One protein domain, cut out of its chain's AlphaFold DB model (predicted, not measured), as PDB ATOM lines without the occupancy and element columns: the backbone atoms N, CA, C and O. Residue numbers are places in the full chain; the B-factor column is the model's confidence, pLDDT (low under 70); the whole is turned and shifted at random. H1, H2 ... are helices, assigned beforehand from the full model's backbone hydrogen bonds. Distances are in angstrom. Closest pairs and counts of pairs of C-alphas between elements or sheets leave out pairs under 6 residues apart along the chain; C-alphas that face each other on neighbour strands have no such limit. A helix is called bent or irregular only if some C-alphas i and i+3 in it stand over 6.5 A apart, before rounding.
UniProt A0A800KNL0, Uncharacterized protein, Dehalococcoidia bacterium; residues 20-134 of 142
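What this domain is: This is residues 20 to 134 of the 142 residues of an uncharacterized protein of Dehalococcoidia bacterium (UniProt A0A800KNL0). Two long helices, H1a and H2, meet near one end as a narrow V, and H1b, the other arm of the bent helix H1, closes the wide end to make a long triangle. The shorter helices H3, H4 and H5 cover one face of this triangle, H3 crossing H2, H5 crossing H1a, and H4 near the wide end. The printed part has 115 residues with five named helices in the order H1 to H5 and no named strand; its class is all helix. It is compact, with a radius of gyration of the C-alphas of 14.7 A, and spans 44 by 30 by 23 A.

How they stand to each other: H1, residues 22 to 50, was assigned as one helix by its hydrogen bonds but is bent: C-alphas 39 and 42 are 7.7 A apart. Its arms H1a, residues 22 to 39, and H1b, residues 42 to 50, are about perpendicular at 76 degrees. H2, residues 55 to 81, touches H1a with residues 75 to 79 alone, the closest C-alphas being those of Ala 22 and Leu 79 at 5.1 A; they run opposite ways at a shallow tilt of 22 degrees. H1b touches residues 57 to 61 of H2 at a steep tilt of 57 degrees, closest at C-alphas 47 and 57, 6.2 A. H3, residues 91 to 101, touches H2 at a steep tilt of 55 degrees, with the C-alphas of Arg 73 and Thr 95 closest at 5.0 A. H4, residues 104 to 113, only just touches H1a, with 3 pairs of C-alphas within 8 A, the closest Glu 37 and Val 104 at 6.4 A. H5, residues 118 to 133, touches H1a opposite ways at a tilt of 37 degrees, only just steep, closest at the C-alphas of Trp 31 and Val 122, 5.4 A. H4 and H5 form a helical hairpin at 45 degrees, with C-alphas 111 and 118 closest at 7.0 A. H1a and H3 are apart. The helix packing is mostly crossed: 2 of 7 touching pairs are at a shallow tilt. Every O i to N i+4 pair is within hydrogen-bond range in H1a, H1b, H2, H3 and H5, and 5 of 6 are in H4.

Where its parts are: H1a begins at C-alpha 22 (-2.239, -23.988, -32.813) and is 25.6 A long. H2 is 38.3 A long and ends at C-alpha 81 (1.909, -16.599, -32.740). H5 is 21.6 A long and ends at C-alpha 133 (-7.840, -19.477, -41.433).

The domain as a whole: The C-alphas farthest apart are those of Ala 20 and Ser 53, at 45.0 A. The printed part has no cut. The links H1 to H2, H3 to H4 and H4 to H5 are tight, and H2 to H3, 9 residues, is short. The mean pLDDT of the printed part is 95.5, and no printed residue is under 70.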
ATOM      1  N   ALA A  20      -0.387 -29.448 -28.719       91.81
ATOM      2  CA  ALA A  20       1.001 -29.326 -29.159       91.81
ATOM      3  C   ALA A  20       1.188 -28.247 -30.237       91.81
ATOM      4  O   ALA A  20       2.292 -27.733 -30.402       91.81
ATOM      5  N   THR A  21       0.124 -27.909 -30.972       94.50
ATOM      6  CA  THR A  21       0.137 -26.903 -32.047       94.50
ATOM      7  C   THR A  21      -1.139 -26.066 -32.048       94.50
ATOM      8  O   THR A  21      -2.186 -26.523 -31.587       94.50
ATOM      9  N   ALA A  22      -1.092 -24.876 -32.639       94.19
ATOM     10  CA  ALA A  22      -2.239 -23.988 -32.813       94.19
ATOM     11  C   ALA A  22      -3.340 -24.623 -33.672       94.19
ATOM     12  O   ALA A  22      -4.529 -24.437 -33.421       94.19
ATOM     13  N   ILE A  23      -2.948 -25.428 -34.661       95.12
ATOM     14  CA  ILE A  23      -3.875 -26.168 -35.522       95.12
ATOM     15  C   ILE A  23      -4.616 -27.248 -34.719       95.12
ATOM     16  O   ILE A  23      -5.823 -27.427 -34.880       95.12
ATOM     17  N   GLU A  24      -3.915 -27.963 -33.837       94.12
ATOM     18  CA  GLU A  24      -4.540 -28.918 -32.918       94.12
ATOM     19  C   GLU A  24      -5.429 -28.205 -31.888       94.12
ATOM     20  O   GLU A  24      -6.540 -28.659 -31.618       94.12
ATOM     21  N   ALA A  25      -4.990 -27.054 -31.368       94.38
ATOM     22  CA  ALA A  25      -5.791 -26.228 -30.470       94.38
ATOM     23  C   ALA A  25      -7.108 -25.792 -31.129       94.38
ATOM     24  O   ALA A  25      -8.164 -25.886 -30.503       94.38
ATOM     25  N   LEU A  26      -7.067 -25.370 -32.399       95.00
ATOM     26  CA  LEU A  26      -8.253 -25.010 -33.178       95.00
ATOM     27  C   LEU A  26      -9.231 -26.188 -33.274       95.00
ATOM     28  O   LEU A  26     -10.417 -26.015 -32.998       95.00
ATOM     29  N   ASP A  27      -8.750 -27.383 -33.615       93.56
ATOM     30  CA  ASP A  27      -9.591 -28.581 -33.716       93.56
ATOM     31  C   ASP A  27     -10.238 -28.965 -32.389       93.56
ATOM     32  O   ASP A  27     -11.443 -29.230 -32.335       93.56
ATOM     33  N   LEU A  28      -9.450 -28.971 -31.313       93.50
ATOM     34  CA  LEU A  28      -9.947 -29.244 -29.967       93.50
ATOM     35  C   LEU A  28     -10.951 -28.175 -29.523       93.50
ATOM     36  O   LEU A  28     -11.955 -28.505 -28.894       93.50
ATOM     37  N   GLY A  29     -10.729 -26.917 -29.909       92.56
ATOM     38  CA  GLY A  29     -11.668 -25.819 -29.711       92.56
ATOM     39  C   GLY A  29     -12.997 -26.054 -30.431       92.56
ATOM     40  O   GLY A  29     -14.055 -25.975 -29.810       92.56
ATOM     41  N   VAL A  30     -12.971 -26.400 -31.722       93.94
ATOM     42  CA  VAL A  30     -14.185 -26.704 -32.508       93.94
ATOM     43  C   VAL A  30     -14.932 -27.908 -31.932       93.94
ATOM     44  O   VAL A  30     -16.162 -27.879 -31.820       93.94
ATOM     45  N   TRP A  31     -14.204 -28.949 -31.525       93.12
ATOM     46  CA  TRP A  31     -14.785 -30.104 -30.846       93.12
ATOM     47  C   TRP A  31     -15.465 -29.703 -29.533       93.12
ATOM     48  O   TRP A  31     -16.633 -30.035 -29.314       93.12
ATOM     49  N   ALA A  32     -14.775 -28.919 -28.698       90.69
ATOM     50  CA  ALA A  32     -15.306 -28.412 -27.438       90.69
ATOM     51  C   ALA A  32     -16.585 -27.598 -27.665       90.69
ATOM     52  O   ALA A  32     -17.565 -27.794 -26.950       90.69
ATOM     53  N   TYR A  33     -16.621 -26.761 -28.705       89.62
ATOM     54  CA  TYR A  33     -17.823 -26.028 -29.100       89.62
ATOM     55  C   TYR A  33     -18.997 -26.943 -29.439       89.62
ATOM     56  O   TYR A  33     -20.091 -26.731 -28.919       89.62
ATOM     57  N   GLY A  34     -18.785 -27.967 -30.271       89.69
ATOM     58  CA  GLY A  34     -19.844 -28.919 -30.626       89.69
ATOM     59  C   GLY A  34     -20.453 -29.602 -29.398       89.69
ATOM     60  O   GLY A  34     -21.674 -29.730 -29.295       89.69
ATOM     61  N   ILE A  35     -19.611 -29.977 -28.432       90.50
ATOM     62  CA  ILE A  35     -20.047 -30.586 -27.171       90.50
ATOM     63  C   ILE A  35     -20.768 -29.574 -26.275       90.50
ATOM     64  O   ILE A  35     -21.861 -29.876 -25.799       90.50
ATOM     65  N   ILE A  36     -20.201 -28.382 -26.061       89.81
ATOM     66  CA  ILE A  36     -20.808 -27.343 -25.216       89.81
ATOM     67  C   ILE A  36     -22.188 -26.963 -25.749       89.81
ATOM     68  O   ILE A  36     -23.153 -26.994 -24.989       89.81
ATOM     69  N   GLU A  37     -22.305 -26.641 -27.043       91.19
ATOM     70  CA  GLU A  37     -23.578 -26.216 -27.636       91.19
ATOM     71  C   GLU A  37     -24.650 -27.301 -27.486       91.19
ATOM     72  O   GLU A  37     -25.793 -26.986 -27.166       91.19
ATOM     73  N   SER A  38     -24.282 -28.586 -27.576       91.50
ATOM     74  CA  SER A  38     -25.230 -29.682 -27.337       91.50
ATOM     75  C   SER A  38     -25.802 -29.731 -25.921       91.50
ATOM     76  O   SER A  38     -26.927 -30.186 -25.730       91.50
ATOM     77  N   GLN A  39     -25.058 -29.232 -24.934       92.81
ATOM     78  CA  GLN A  39     -25.477 -29.221 -23.533       92.81
ATOM     79  C   GLN A  39     -26.283 -27.972 -23.177       92.81
ATOM     80  O   GLN A  39     -27.148 -28.031 -22.305       92.81
ATOM     81  N   ILE A  40     -26.003 -26.841 -23.833       91.62
ATOM     82  CA  ILE A  40     -26.576 -25.543 -23.454       91.62
ATOM     83  C   ILE A  40     -27.617 -25.008 -24.440       91.62
ATOM     84  O   ILE A  40     -28.282 -24.026 -24.115       91.62
ATOM     85  N   TYR A  41     -27.785 -25.622 -25.617       94.62
ATOM     86  CA  TYR A  41     -28.665 -25.117 -26.677       94.62
ATOM     87  C   TYR A  41     -30.084 -24.807 -26.185       94.62
ATOM     88  O   TYR A  41     -30.587 -23.717 -26.451       94.62
ATOM     89  N   ASP A  42     -30.714 -25.704 -25.420       93.56
ATOM     90  CA  ASP A  42     -32.089 -25.497 -24.951       93.56
ATOM     91  C   ASP A  42     -32.221 -24.262 -24.053       93.56
ATOM     92  O   ASP A  42     -33.134 -23.451 -24.232       93.56
ATOM     93  N   ALA A  43     -31.277 -24.081 -23.125       93.81
ATOM     94  CA  ALA A  43     -31.219 -22.892 -22.284       93.81
ATOM     95  C   ALA A  43     -30.959 -21.640 -23.130       93.81
ATOM     96  O   ALA A  43     -31.636 -20.622 -22.971       93.81
ATOM     97  N   MET A  44     -30.032 -21.728 -24.087       94.12
ATOM     98  CA  MET A  44     -29.677 -20.603 -24.943       94.12
ATOM     99  C   MET A  44     -30.801 -20.171 -25.873       94.12
ATOM    100  O   MET A  44     -30.964 -18.974 -26.104       94.12
ATOM    101  N   ARG A  45     -31.613 -21.107 -26.360       94.94
ATOM    102  CA  ARG A  45     -32.806 -20.811 -27.157       94.94
ATOM    103  C   ARG A  45     -33.837 -20.027 -26.345       94.94
ATOM    104  O   ARG A  45     -34.433 -19.083 -26.863       94.94
ATOM    105  N   ILE A  46     -34.029 -20.385 -25.073       95.38
ATOM    106  CA  ILE A  46     -34.932 -19.662 -24.166       95.38
ATOM    107  C   ILE A  46     -34.402 -18.248 -23.915       95.38
ATOM    108  O   ILE A  46     -35.136 -17.285 -24.145       95.38
ATOM    109  N   VAL A  47     -33.125 -18.122 -23.534       95.12
ATOM    110  CA  VAL A  47     -32.454 -16.824 -23.340       95.12
ATOM    111  C   VAL A  47     -32.609 -15.958 -24.588       95.12
ATOM    112  O   VAL A  47     -33.083 -14.828 -24.500       95.12
ATOM    113  N   TYR A  48     -32.307 -16.506 -25.766       94.88
ATOM    114  CA  TYR A  48     -32.410 -15.776 -27.024       94.88
ATOM    115  C   TYR A  48     -33.831 -15.269 -27.303       94.88
ATOM    116  O   TYR A  48     -33.999 -14.137 -27.751       94.88
ATOM    117  N   SER A  49     -34.857 -16.075 -27.008       95.88
ATOM    118  CA  SER A  49     -36.256 -15.688 -27.231       95.88
ATOM    119  C   SER A  49     -36.746 -14.568 -26.306       95.88
ATOM    120  O   SER A  49     -37.576 -13.762 -26.720       95.88
ATOM    121  N   ALA A  50     -36.229 -14.494 -25.077       96.25
ATOM    122  CA  ALA A  50     -36.679 -13.533 -24.069       96.25
ATOM    123  C   ALA A  50     -35.860 -12.229 -24.054       96.25
ATOM    124  O   ALA A  50     -36.342 -11.208 -23.561       96.25
ATOM    125  N   ARG A  51     -34.652 -12.234 -24.637       95.81
ATOM    126  CA  ARG A  51     -33.692 -11.121 -24.552       95.81
ATOM    127  C   ARG A  51     -34.210  -9.778 -25.075       95.81
ATOM    128  O   ARG A  51     -33.804  -8.731 -24.601       95.81
ATOM    129  N   GLN A  52     -35.126  -9.783 -26.046       95.88
ATOM    130  CA  GLN A  52     -35.668  -8.535 -26.606       95.88
ATOM    131  C   GLN A  52     -36.638  -7.817 -25.657       95.88
ATOM    132  O   GLN A  52     -36.889  -6.627 -25.831       95.88
ATOM    133  N   SER A  53     -37.206  -8.535 -24.686       96.81
ATOM    134  CA  SER A  53     -38.221  -8.022 -23.757       96.81
ATOM    135  C   SER A  53     -37.736  -7.895 -22.312       96.81
ATOM    136  O   SER A  53     -38.468  -7.358 -21.485       96.81
ATOM    137  N   ASP A  54     -36.539  -8.395 -22.001       97.38
ATOM    138  CA  ASP A  54     -35.976  -8.417 -20.653       97.38
ATOM    139  C   ASP A  54     -34.487  -8.036 -20.697       97.38
ATOM    140  O   ASP A  54     -33.653  -8.776 -21.224       97.38
ATOM    141  N   GLU A  55     -34.160  -6.868 -20.138       96.38
ATOM    142  CA  GLU A  55     -32.796  -6.324 -20.113       96.38
ATOM    143  C   GLU A  55     -31.814  -7.207 -19.329       96.38
ATOM    144  O   GLU A  55     -30.640  -7.289 -19.693       96.38
ATOM    145  N   ALA A  56     -32.271  -7.897 -18.277       95.88
ATOM    146  CA  ALA A  56     -31.412  -8.797 -17.514       95.88
ATOM    147  C   ALA A  56     -31.062 -10.043 -18.340       95.88
ATOM    148  O   ALA A  56     -29.924 -10.512 -18.317       95.88
ATOM    149  N   VAL A  57     -32.014 -10.550 -19.128       96.19
ATOM    150  CA  VAL A  57     -31.767 -11.662 -20.059       96.19
ATOM    151  C   VAL A  57     -30.856 -11.232 -21.214       96.19
ATOM    152  O   VAL A  57     -29.986 -12.004 -21.621       96.19
ATOM    153  N   GLU A  58     -31.001 -10.004 -21.723       97.06
ATOM    154  CA  GLU A  58     -30.067  -9.458 -22.718       97.06
ATOM    155  C   GLU A  58     -28.642  -9.365 -22.169       97.06
ATOM    156  O   GLU A  58     -27.706  -9.758 -22.863       97.06
ATOM    157  N   ALA A  59     -28.463  -8.929 -20.919       95.50
ATOM    158  CA  ALA A  59     -27.147  -8.904 -20.284       95.50
ATOM    159  C   ALA A  59     -26.512 -10.307 -20.235       95.50
ATOM    160  O   ALA A  59     -25.375 -10.482 -20.666       95.50
ATOM    161  N   VAL A  60     -27.281 -11.330 -19.836       94.25
ATOM    162  CA  VAL A  60     -26.823 -12.733 -19.839       94.25
ATOM    163  C   VAL A  60     -26.416 -13.201 -21.243       94.25
ATOM    164  O   VAL A  60     -25.401 -13.883 -21.413       94.25
ATOM    165  N   TRP A  61     -27.186 -12.835 -22.272       95.12
ATOM    166  CA  TRP A  61     -26.839 -13.149 -23.658       95.12
ATOM    167  C   TRP A  61     -25.517 -12.491 -24.079       95.12
ATOM    168  O   TRP A  61     -24.658 -13.161 -24.666       95.12
ATOM    169  N   GLN A  62     -25.340 -11.204 -23.770       95.94
ATOM    170  CA  GLN A  62     -24.137 -10.445 -24.118       95.94
ATOM    171  C   GLN A  62     -22.893 -10.965 -23.395       95.94
ATOM    172  O   GLN A  62     -21.865 -11.165 -24.044       95.94
ATOM    173  N   ASP A  63     -22.994 -11.280 -22.103       93.44
ATOM    174  CA  ASP A  63     -21.887 -11.839 -21.319       93.44
ATOM    175  C   ASP A  63     -21.381 -13.148 -21.935       93.44
ATOM    176  O   ASP A  63     -20.178 -13.333 -22.148       93.44
ATOM    177  N   ARG A  64     -22.300 -14.030 -22.345       91.62
ATOM    178  CA  ARG A  64     -21.935 -15.253 -23.070       91.62
ATOM    179  C   ARG A  64     -21.291 -14.948 -24.422       91.62
ATOM    180  O   ARG A  64     -20.304 -15.596 -24.777       91.62
ATOM    181  N   MET A  65     -21.850 -14.024 -25.211       94.50
ATOM    182  CA  MET A  65     -21.290 -13.666 -26.524       94.50
ATOM    183  C   MET A  65     -19.860 -13.143 -26.398       94.50
ATOM    184  O   MET A  65     -19.002 -13.555 -27.186       94.50
ATOM    185  N   ALA A  66     -19.608 -12.301 -25.395       93.88
ATOM    186  CA  ALA A  66     -18.295 -11.760 -25.080       93.88
ATOM    187  C   ALA A  66     -17.325 -12.860 -24.634       93.88
ATOM    188  O   ALA A  66     -16.255 -12.994 -25.226       93.88
ATOM    189  N   TYR A  67     -17.717 -13.705 -23.674       91.19
ATOM    190  CA  TYR A  67     -16.896 -14.830 -23.213       91.19
ATOM    191  C   TYR A  67     -16.510 -15.770 -24.365       91.19
ATOM    192  O   TYR A  67     -15.344 -16.122 -24.551       91.19
ATOM    193  N   ARG A  68     -17.484 -16.109 -25.215       92.56
ATOM    194  CA  ARG A  68     -17.274 -16.932 -26.409       92.56
ATOM    195  C   ARG A  68     -16.287 -16.291 -27.384       92.56
ATOM    196  O   ARG A  68     -15.406 -16.971 -27.906       92.56
ATOM    197  N   ARG A  69     -16.422 -14.982 -27.622       96.00
ATOM    198  CA  ARG A  69     -15.522 -14.233 -28.509       96.00
ATOM    199  C   ARG A  69     -14.100 -14.189 -27.957       96.00
ATOM    200  O   ARG A  69     -13.168 -14.357 -28.730       96.00
ATOM    201  N   VAL A  70     -13.931 -14.029 -26.644       94.94
ATOM    202  CA  VAL A  70     -12.614 -14.095 -25.989       94.94
ATOM    203  C   VAL A  70     -11.954 -15.453 -26.229       94.94
ATOM    204  O   VAL A  70     -10.790 -15.497 -26.608       94.94
ATOM    205  N   ASN A  71     -12.687 -16.559 -26.084       91.81
ATOM    206  CA  ASN A  71     -12.128 -17.890 -26.344       91.81
ATOM    207  C   ASN A  71     -11.793 -18.116 -27.822       91.81
ATOM    208  O   ASN A  71     -10.745 -18.676 -28.127       91.81
ATOM    209  N   ALA A  72     -12.646 -17.653 -28.743       95.06
ATOM    210  CA  ALA A  72     -12.329 -17.682 -30.171       95.06
ATOM    211  C   ALA A  72     -11.049 -16.885 -30.467       95.06
ATOM    212  O   ALA A  72     -10.173 -17.384 -31.163       95.06
ATOM    213  N   ARG A  73     -10.906 -15.695 -29.868       97.44
ATOM    214  CA  ARG A  73      -9.721 -14.847 -30.028       97.44
ATOM    215  C   ARG A  73      -8.443 -15.565 -29.620       97.44
ATOM    216  O   ARG A  73      -7.502 -15.568 -30.395       97.44
ATOM    217  N   ARG A  74      -8.434 -16.230 -28.461       95.44
ATOM    218  CA  ARG A  74      -7.250 -16.957 -27.973       95.44
ATOM    219  C   ARG A  74      -6.778 -18.048 -28.937       95.44
ATOM    220  O   ARG A  74      -5.581 -18.243 -29.100       95.44
ATOM    221  N   LEU A  75      -7.709 -18.748 -29.593       95.25
ATOM    222  CA  LEU A  75      -7.367 -19.745 -30.614       95.25
ATOM    223  C   LEU A  75      -6.718 -19.097 -31.845       95.25
ATOM    224  O   LEU A  75      -5.762 -19.640 -32.392       95.25
ATOM    225  N   ILE A  76      -7.223 -17.935 -32.267       97.94
ATOM    226  CA  ILE A  76      -6.697 -17.196 -33.421       97.94
ATOM    227  C   ILE A  76      -5.354 -16.527 -33.109       97.94
ATOM    228  O   ILE A  76      -4.448 -16.595 -33.933       97.94
ATOM    229  N   GLU A  77      -5.196 -15.933 -31.928       97.62
ATOM    230  CA  GLU A  77      -3.918 -15.375 -31.461       97.62
ATOM    231  C   GLU A  77      -2.837 -16.456 -31.464       97.62
ATOM    232  O   GLU A  77      -1.759 -16.243 -32.005       97.62
ATOM    233  N   ARG A  78      -3.158 -17.668 -30.996       96.25
ATOM    234  CA  ARG A  78      -2.222 -18.794 -31.049       96.25
ATOM    235  C   ARG A  78      -1.839 -19.186 -32.485       96.25
ATOM    236  O   ARG A  78      -0.686 -19.529 -32.735       96.25
ATOM    237  N   LEU A  79      -2.778 -19.137 -33.437       96.81
ATOM    238  CA  LEU A  79      -2.465 -19.354 -34.859       96.81
ATOM    239  C   LEU A  79      -1.504 -18.288 -35.390       96.81
ATOM    240  O   LEU A  79      -0.582 -18.638 -36.122       96.81
ATOM    241  N   GLU A  80      -1.697 -17.018 -35.037       97.38
ATOM    242  CA  GLU A  80      -0.787 -15.934 -35.427       97.38
ATOM    243  C   GLU A  80       0.603 -16.116 -34.799       97.38
ATOM    244  O   GLU A  80       1.609 -16.066 -35.507       97.38
ATOM    245  N   GLU A  81       0.666 -16.398 -33.495       96.38
ATOM    246  CA  GLU A  81       1.909 -16.599 -32.740       96.38
ATOM    247  C   GLU A  81       2.754 -17.759 -33.286       96.38
ATOM    248  O   GLU A  81       3.979 -17.656 -33.371       96.38
ATOM    249  N   GLU A  82       2.110 -18.855 -33.696       95.69
ATOM    250  CA  GLU A  82       2.774 -20.005 -34.321       95.69
ATOM    251  C   GLU A  82       2.990 -19.828 -35.841       95.69
ATOM    252  O   GLU A  82       3.398 -20.774 -36.521       95.69
ATOM    253  N   GLY A  83       2.706 -18.645 -36.404       95.62
ATOM    254  CA  GLY A  83       2.869 -18.353 -37.835       95.62
ATOM    255  C   GLY A  83       1.983 -19.210 -38.747       95.62
ATOM    256  O   GLY A  83       2.325 -19.460 -39.899       95.62
ATOM    257  N   SER A  84       0.875 -19.716 -38.207       96.81
ATOM    258  CA  SER A  84      -0.067 -20.618 -38.874       96.81
ATOM    259  C   SER A  84      -1.351 -19.922 -39.331       96.81
ATOM    260  O   SER A  84      -2.137 -20.547 -40.038       96.81
ATOM    261  N   LEU A  85      -1.591 -18.664 -38.946       97.88
ATOM    262  CA  LEU A  85      -2.695 -17.855 -39.472       97.88
ATOM    263  C   LEU A  85      -2.423 -17.505 -40.942       97.88
ATOM    264  O   LEU A  85      -1.336 -17.043 -41.283       97.88
ATOM    265  N   VAL A  86      -3.401 -17.743 -41.819       97.12
ATOM    266  CA  VAL A  86      -3.265 -17.460 -43.256       97.12
ATOM    267  C   VAL A  86      -3.129 -15.958 -43.536       97.12
ATOM    268  O   VAL A  86      -3.727 -15.121 -42.857       97.12
ATOM    269  N   GLU A  87      -2.374 -15.608 -44.579       95.06
ATOM    270  CA  GLU A  87      -2.253 -14.222 -45.030       95.06
ATOM    271  C   GLU A  87      -3.607 -13.618 -45.439       95.06
ATOM    272  O   GLU A  87      -4.506 -14.296 -45.941       95.06
ATOM    273  N   GLY A  88      -3.738 -12.301 -45.259       94.88
ATOM    274  CA  GLY A  88      -4.938 -11.549 -45.635       94.88
ATOM    275  C   GLY A  88      -6.024 -11.490 -44.560       94.88
ATOM    276  O   GLY A  88      -6.999 -10.771 -44.756       94.88
ATOM    277  N   TRP A  89      -5.838 -12.173 -43.427       97.94
ATOM    278  CA  TRP A  89      -6.677 -12.027 -42.240       97.94
ATOM    279  C   TRP A  89      -5.917 -11.340 -41.114       97.94
ATOM    280  O   TRP A  89      -4.788 -11.707 -40.793       97.94
ATOM    281  N   THR A  90      -6.564 -10.381 -40.459       98.25
ATOM    282  CA  THR A  90      -6.148  -9.951 -39.121       98.25
ATOM    283  C   THR A  90      -6.697 -10.904 -38.057       98.25
ATOM    284  O   THR A  90      -7.718 -11.566 -38.265       98.25
ATOM    285  N   VAL A  91      -6.074 -10.931 -36.871       98.25
ATOM    286  CA  VAL A  91      -6.597 -11.679 -35.712       98.25
ATOM    287  C   VAL A  91      -8.040 -11.298 -35.393       98.25
ATOM    288  O   VAL A  91      -8.852 -12.172 -35.091       98.25
ATOM    289  N   ASP A  92      -8.387 -10.013 -35.470       98.56
ATOM    290  CA  ASP A  92      -9.736  -9.539 -35.157       98.56
ATOM    291  C   ASP A  92     -10.771 -10.064 -36.163       98.56
ATOM    292  O   ASP A  92     -11.805 -10.596 -35.753       98.56
ATOM    293  N   GLU A  93     -10.476  -9.987 -37.462       98.56
ATOM    294  CA  GLU A  93     -11.365 -10.492 -38.514       98.56
ATOM    295  C   GLU A  93     -11.531 -12.013 -38.426       98.56
ATOM    296  O   GLU A  93     -12.653 -12.521 -38.481       98.56
ATOM    297  N   ALA A  94     -10.431 -12.745 -38.231       98.56
ATOM    298  CA  ALA A  94     -10.457 -14.197 -38.091       98.56
ATOM    299  C   ALA A  94     -11.205 -14.627 -36.818       98.56
ATOM    300  O   ALA A  94     -11.954 -15.609 -36.837       98.56
ATOM    301  N   THR A  95     -11.074 -13.856 -35.732       98.56
ATOM    302  CA  THR A  95     -11.834 -14.052 -34.489       98.56
ATOM    303  C   THR A  95     -13.328 -13.904 -34.736       98.56
ATOM    304  O   THR A  95     -14.103 -14.777 -34.342       98.56
ATOM    305  N   ASP A  96     -13.745 -12.816 -35.386       98.50
ATOM    306  CA  ASP A  96     -15.158 -12.542 -35.655       98.50
ATOM    307  C   ASP A  96     -15.756 -13.581 -36.607       98.50
ATOM    308  O   ASP A  96     -16.877 -14.051 -36.390       98.50
ATOM    309  N   PHE A  97     -14.987 -14.010 -37.611       98.38
ATOM    310  CA  PHE A  97     -15.385 -15.075 -38.524       98.38
ATOM    311  C   PHE A  97     -15.577 -16.409 -37.794       98.38
ATOM    312  O   PHE A  97     -16.655 -17.006 -37.877       98.38
ATOM    313  N   ALA A  98     -14.582 -16.856 -37.020       97.69
ATOM    314  CA  ALA A  98     -14.672 -18.093 -36.246       97.69
ATOM    315  C   ALA A  98     -15.819 -18.040 -35.222       97.69
ATOM    316  O   ALA A  98     -16.604 -18.984 -35.112       97.69
ATOM    317  N   TRP A  99     -15.980 -16.915 -34.519       97.06
ATOM    318  CA  TRP A  99     -17.079 -16.681 -33.581       97.06
ATOM    319  C   TRP A  99     -18.453 -16.698 -34.271       97.06
ATOM    320  O   TRP A  99     -19.412 -17.248 -33.723       97.06
ATOM    321  N   GLY A 100     -18.585 -16.138 -35.472       96.94
ATOM    322  CA  GLY A 100     -19.832 -16.186 -36.239       96.94
ATOM    323  C   GLY A 100     -20.173 -17.608 -36.690       96.94
ATOM    324  O   GLY A 100     -21.288 -18.092 -36.471       96.94
ATOM    325  N   VAL A 101     -19.187 -18.306 -37.255       96.50
ATOM    326  CA  VAL A 101     -19.321 -19.687 -37.732       96.50
ATOM    327  C   VAL A 101     -19.679 -20.641 -36.595       96.50
ATOM    328  O   VAL A 101     -20.621 -21.416 -36.733       96.50
ATOM    329  N   LEU A 102     -18.999 -20.563 -35.451       94.12
ATOM    330  CA  LEU A 102     -19.214 -21.442 -34.293       94.12
ATOM    331  C   LEU A 102     -20.391 -20.994 -33.408       94.12
ATOM    332  O   LEU A 102     -20.390 -21.221 -32.199       94.12
ATOM    333  N   SER A 103     -21.366 -20.276 -33.968       93.88
ATOM    334  CA  SER A 103     -22.517 -19.775 -33.215       93.88
ATOM    335  C   SER A 103     -23.536 -20.858 -32.874       93.88
ATOM    336  O   SER A 103     -23.724 -21.827 -33.612       93.88
ATOM    337  N   VAL A 104     -24.284 -20.617 -31.793       93.31
ATOM    338  CA  VAL A 104     -25.454 -21.420 -31.411       93.31
ATOM    339  C   VAL A 104     -26.488 -21.517 -32.542       93.31
ATOM    340  O   VAL A 104     -27.149 -22.539 -32.679       93.31
ATOM    341  N   HIS A 105     -26.588 -20.504 -33.410       94.94
ATOM    342  CA  HIS A 105     -27.477 -20.535 -34.576       94.94
ATOM    343  C   HIS A 105     -26.958 -21.476 -35.670       94.94
ATOM    344  O   HIS A 105     -27.741 -22.169 -36.316       94.94
ATOM    345  N   THR A 106     -25.640 -21.543 -35.885       96.19
ATOM    346  CA  THR A 106     -25.050 -22.535 -36.799       96.19
ATOM    347  C   THR A 106     -25.292 -23.949 -36.277       96.19
ATOM    348  O   THR A 106     -25.687 -24.825 -37.048       96.19
ATOM    349  N   TYR A 107     -25.110 -24.158 -34.968       96.88
ATOM    350  CA  TYR A 107     -25.440 -25.419 -34.304       96.88
ATOM    351  C   TYR A 107     -26.920 -25.778 -34.492       96.88
ATOM    352  O   TYR A 107     -27.233 -26.868 -34.963       96.88
ATOM    353  N   GLU A 108     -27.834 -24.850 -34.203       96.94
ATOM    354  CA  GLU A 108     -29.275 -25.037 -34.384       96.94
ATOM    355  C   GLU A 108     -29.621 -25.455 -35.814       96.94
ATOM    356  O   GLU A 108     -30.292 -26.464 -36.033       96.94
ATOM    357  N   ASN A 109     -29.129 -24.708 -36.801       98.06
ATOM    358  CA  ASN A 109     -29.431 -24.973 -38.198       98.06
ATOM    359  C   ASN A 109     -28.923 -26.354 -38.631       98.06
ATOM    360  O   ASN A 109     -29.658 -27.108 -39.260       98.06
ATOM    361  N   LEU A 110     -27.682 -26.718 -38.305       98.19
ATOM    362  CA  LEU A 110     -27.083 -27.956 -38.814       98.19
ATOM    363  C   LEU A 110     -27.471 -29.188 -37.987       98.19
ATOM    364  O   LEU A 110     -27.889 -30.201 -38.547       98.19
ATOM    365  N   VAL A 111     -27.364 -29.106 -36.664       97.69
ATOM    366  CA  VAL A 111     -27.588 -30.241 -35.759       97.69
ATOM    367  C   VAL A 111     -29.076 -30.414 -35.482       97.69
ATOM    368  O   VAL A 111     -29.632 -31.474 -35.756       97.69
ATOM    369  N   VAL A 112     -29.753 -29.366 -35.009       97.31
ATOM    370  CA  VAL A 112     -31.150 -29.473 -34.551       97.31
ATOM    371  C   VAL A 112     -32.121 -29.558 -35.731       97.31
ATOM    372  O   VAL A 112     -32.968 -30.447 -35.770       97.31
ATOM    373  N   GLN A 113     -31.995 -28.668 -36.721       97.94
ATOM    374  CA  GLN A 113     -32.945 -28.603 -37.837       97.94
ATOM    375  C   GLN A 113     -32.609 -29.563 -38.984       97.94
ATOM    376  O   GLN A 113     -33.516 -30.087 -39.638       97.94
ATOM    377  N   ARG A 114     -31.322 -29.782 -39.277       98.56
ATOM    378  CA  ARG A 114     -30.879 -30.663 -40.375       98.56
ATOM    379  C   ARG A 114     -30.409 -32.042 -39.920       98.56
ATOM    380  O   ARG A 114     -30.119 -32.868 -40.785       98.56
ATOM    381  N   GLY A 115     -30.400 -32.312 -38.616       97.81
ATOM    382  CA  GLY A 115     -30.143 -33.640 -38.060       97.81
ATOM    383  C   GLY A 115     -28.693 -34.098 -38.179       97.81
ATOM    384  O   GLY A 115     -28.446 -35.303 -38.231       97.81
ATOM    385  N   TRP A 116     -27.735 -33.173 -38.280       98.44
ATOM    386  CA  TRP A 116     -26.323 -33.543 -38.265       98.44
ATOM    387  C   TRP A 116     -25.942 -34.138 -36.914       98.44
ATOM    388  O   TRP A 116     -26.387 -33.668 -35.870       98.44
ATOM    389  N   THR A 117     -25.070 -35.142 -36.920       97.25
ATOM    390  CA  THR A 117     -24.410 -35.577 -35.687       97.25
ATOM    391  C   THR A 117     -23.401 -34.519 -35.229       97.25
ATOM    392  O   THR A 117     -22.913 -33.717 -36.031       97.25
ATOM    393  N   ILE A 118     -23.036 -34.540 -33.944       94.88
ATOM    394  CA  ILE A 118     -21.969 -33.669 -33.424       94.88
ATOM    395  C   ILE A 118     -20.660 -33.903 -34.187       94.88
ATOM    396  O   ILE A 118     -20.005 -32.943 -34.579       94.88
ATOM    397  N   ASP A 119     -20.333 -35.156 -34.508       95.56
ATOM    398  CA  ASP A 119     -19.139 -35.488 -35.295       95.56
ATOM    399  C   ASP A 119     -19.173 -34.874 -36.701       95.56
ATOM    400  O   ASP A 119     -18.158 -34.385 -37.199       95.56
ATOM    401  N   GLN A 120     -20.342 -34.854 -37.355       97.50
ATOM    402  CA  GLN A 120     -20.505 -34.182 -38.646       97.50
ATOM    403  C   GLN A 120     -20.304 -32.672 -38.515       97.50
ATOM    404  O   GLN A 120     -19.606 -32.084 -39.338       97.50
ATOM    405  N   PHE A 121     -20.873 -32.046 -37.483       96.56
ATOM    406  CA  PHE A 121     -20.680 -30.621 -37.221       96.56
ATOM    407  C   PHE A 121     -19.200 -30.292 -36.987       96.56
ATOM    408  O   PHE A 121     -18.634 -29.478 -37.714       96.56
ATOM    409  N   VAL A 122     -18.555 -30.978 -36.041       95.06
ATOM    410  CA  VAL A 122     -17.155 -30.739 -35.665       95.06
ATOM    411  C   VAL A 122     -16.218 -30.966 -36.848       95.06
ATOM    412  O   VAL A 122     -15.415 -30.094 -37.166       95.06
ATOM    413  N   SER A 123     -16.351 -32.093 -37.552       96.06
ATOM    414  CA  SER A 123     -15.465 -32.415 -38.680       96.06
ATOM    415  C   SER A 123     -15.598 -31.430 -39.840       96.06
ATOM    416  O   SER A 123     -14.595 -31.005 -40.410       96.06
ATOM    417  N   ARG A 124     -16.825 -31.035 -40.203       97.88
ATOM    418  CA  ARG A 124     -17.066 -30.147 -41.350       97.88
ATOM    419  C   ARG A 124     -16.731 -28.696 -41.040       97.88
ATOM    420  O   ARG A 124     -16.108 -28.040 -41.870       97.88
ATOM    421  N   ILE A 125     -17.118 -28.204 -39.863       96.75
ATOM    422  CA  ILE A 125     -16.800 -26.835 -39.448       96.75
ATOM    423  C   ILE A 125     -15.301 -26.695 -39.165       96.75
ATOM    424  O   ILE A 125     -14.705 -25.711 -39.593       96.75
ATOM    425  N   GLY A 126     -14.672 -27.698 -38.546       95.94
ATOM    426  CA  GLY A 126     -13.223 -27.728 -38.337       95.94
ATOM    427  C   GLY A 126     -12.453 -27.712 -39.656       95.94
ATOM    428  O   GLY A 126     -11.576 -26.873 -39.846       95.94
ATOM    429  N   ALA A 127     -12.843 -28.553 -40.622       96.94
ATOM    430  CA  ALA A 127     -12.244 -28.543 -41.958       96.94
ATOM    431  C   ALA A 127     -12.404 -27.188 -42.669       96.94
ATOM    432  O   ALA A 127     -11.460 -26.712 -43.295       96.94
ATOM    433  N   MET A 128     -13.571 -26.544 -42.546       97.44
ATOM    434  CA  MET A 128     -13.803 -25.215 -43.116       97.44
ATOM    435  C   MET A 128     -12.911 -24.155 -42.463       97.44
ATOM    436  O   MET A 128     -12.238 -23.413 -43.173       97.44
ATOM    437  N   LEU A 129     -12.869 -24.094 -41.128       97.44
ATOM    438  CA  LEU A 129     -12.039 -23.122 -40.413       97.44
ATOM    439  C   LEU A 129     -10.554 -23.326 -40.716       97.44
ATOM    440  O   LEU A 129      -9.867 -22.348 -40.980       97.44
ATOM    441  N   ARG A 130     -10.083 -24.577 -40.795       96.62
ATOM    442  CA  ARG A 130      -8.731 -24.888 -41.277       96.62
ATOM    443  C   ARG A 130      -8.491 -24.331 -42.678       96.62
ATOM    444  O   ARG A 130      -7.522 -23.622 -42.882       96.62
ATOM    445  N   SER A 131      -9.392 -24.596 -43.622       96.69
ATOM    446  CA  SER A 131      -9.215 -24.144 -45.010       96.69
ATOM    447  C   SER A 131      -9.238 -22.623 -45.187       96.69
ATOM    448  O   SER A 131      -8.692 -22.120 -46.160       96.69
ATOM    449  N   VAL A 132      -9.904 -21.897 -44.282       96.94
ATOM    450  CA  VAL A 132     -10.094 -20.444 -44.395       96.94
ATOM    451  C   VAL A 132      -9.090 -19.662 -43.556       96.94
ATOM    452  O   VAL A 132      -8.764 -18.544 -43.936       96.94
ATOM    453  N   LEU A 133      -8.637 -20.208 -42.423       97.88
ATOM    454  CA  LEU A 133      -7.840 -19.477 -41.433       97.88
ATOM    455  C   LEU A 133      -6.425 -20.029 -41.247       97.88
ATOM    456  O   LEU A 133      -5.602 -19.346 -40.648       97.88
ATOM    457  N   VAL A 134      -6.118 -21.238 -41.721       97.06
ATOM    458  CA  VAL A 134      -4.789 -21.838 -41.543       97.06
ATOM    459  C   VAL A 134      -3.990 -21.713 -42.835       97.06
ATOM    460  O   VAL A 134      -4.477 -22.068 -43.906       97.06
TER     461      VAL A 134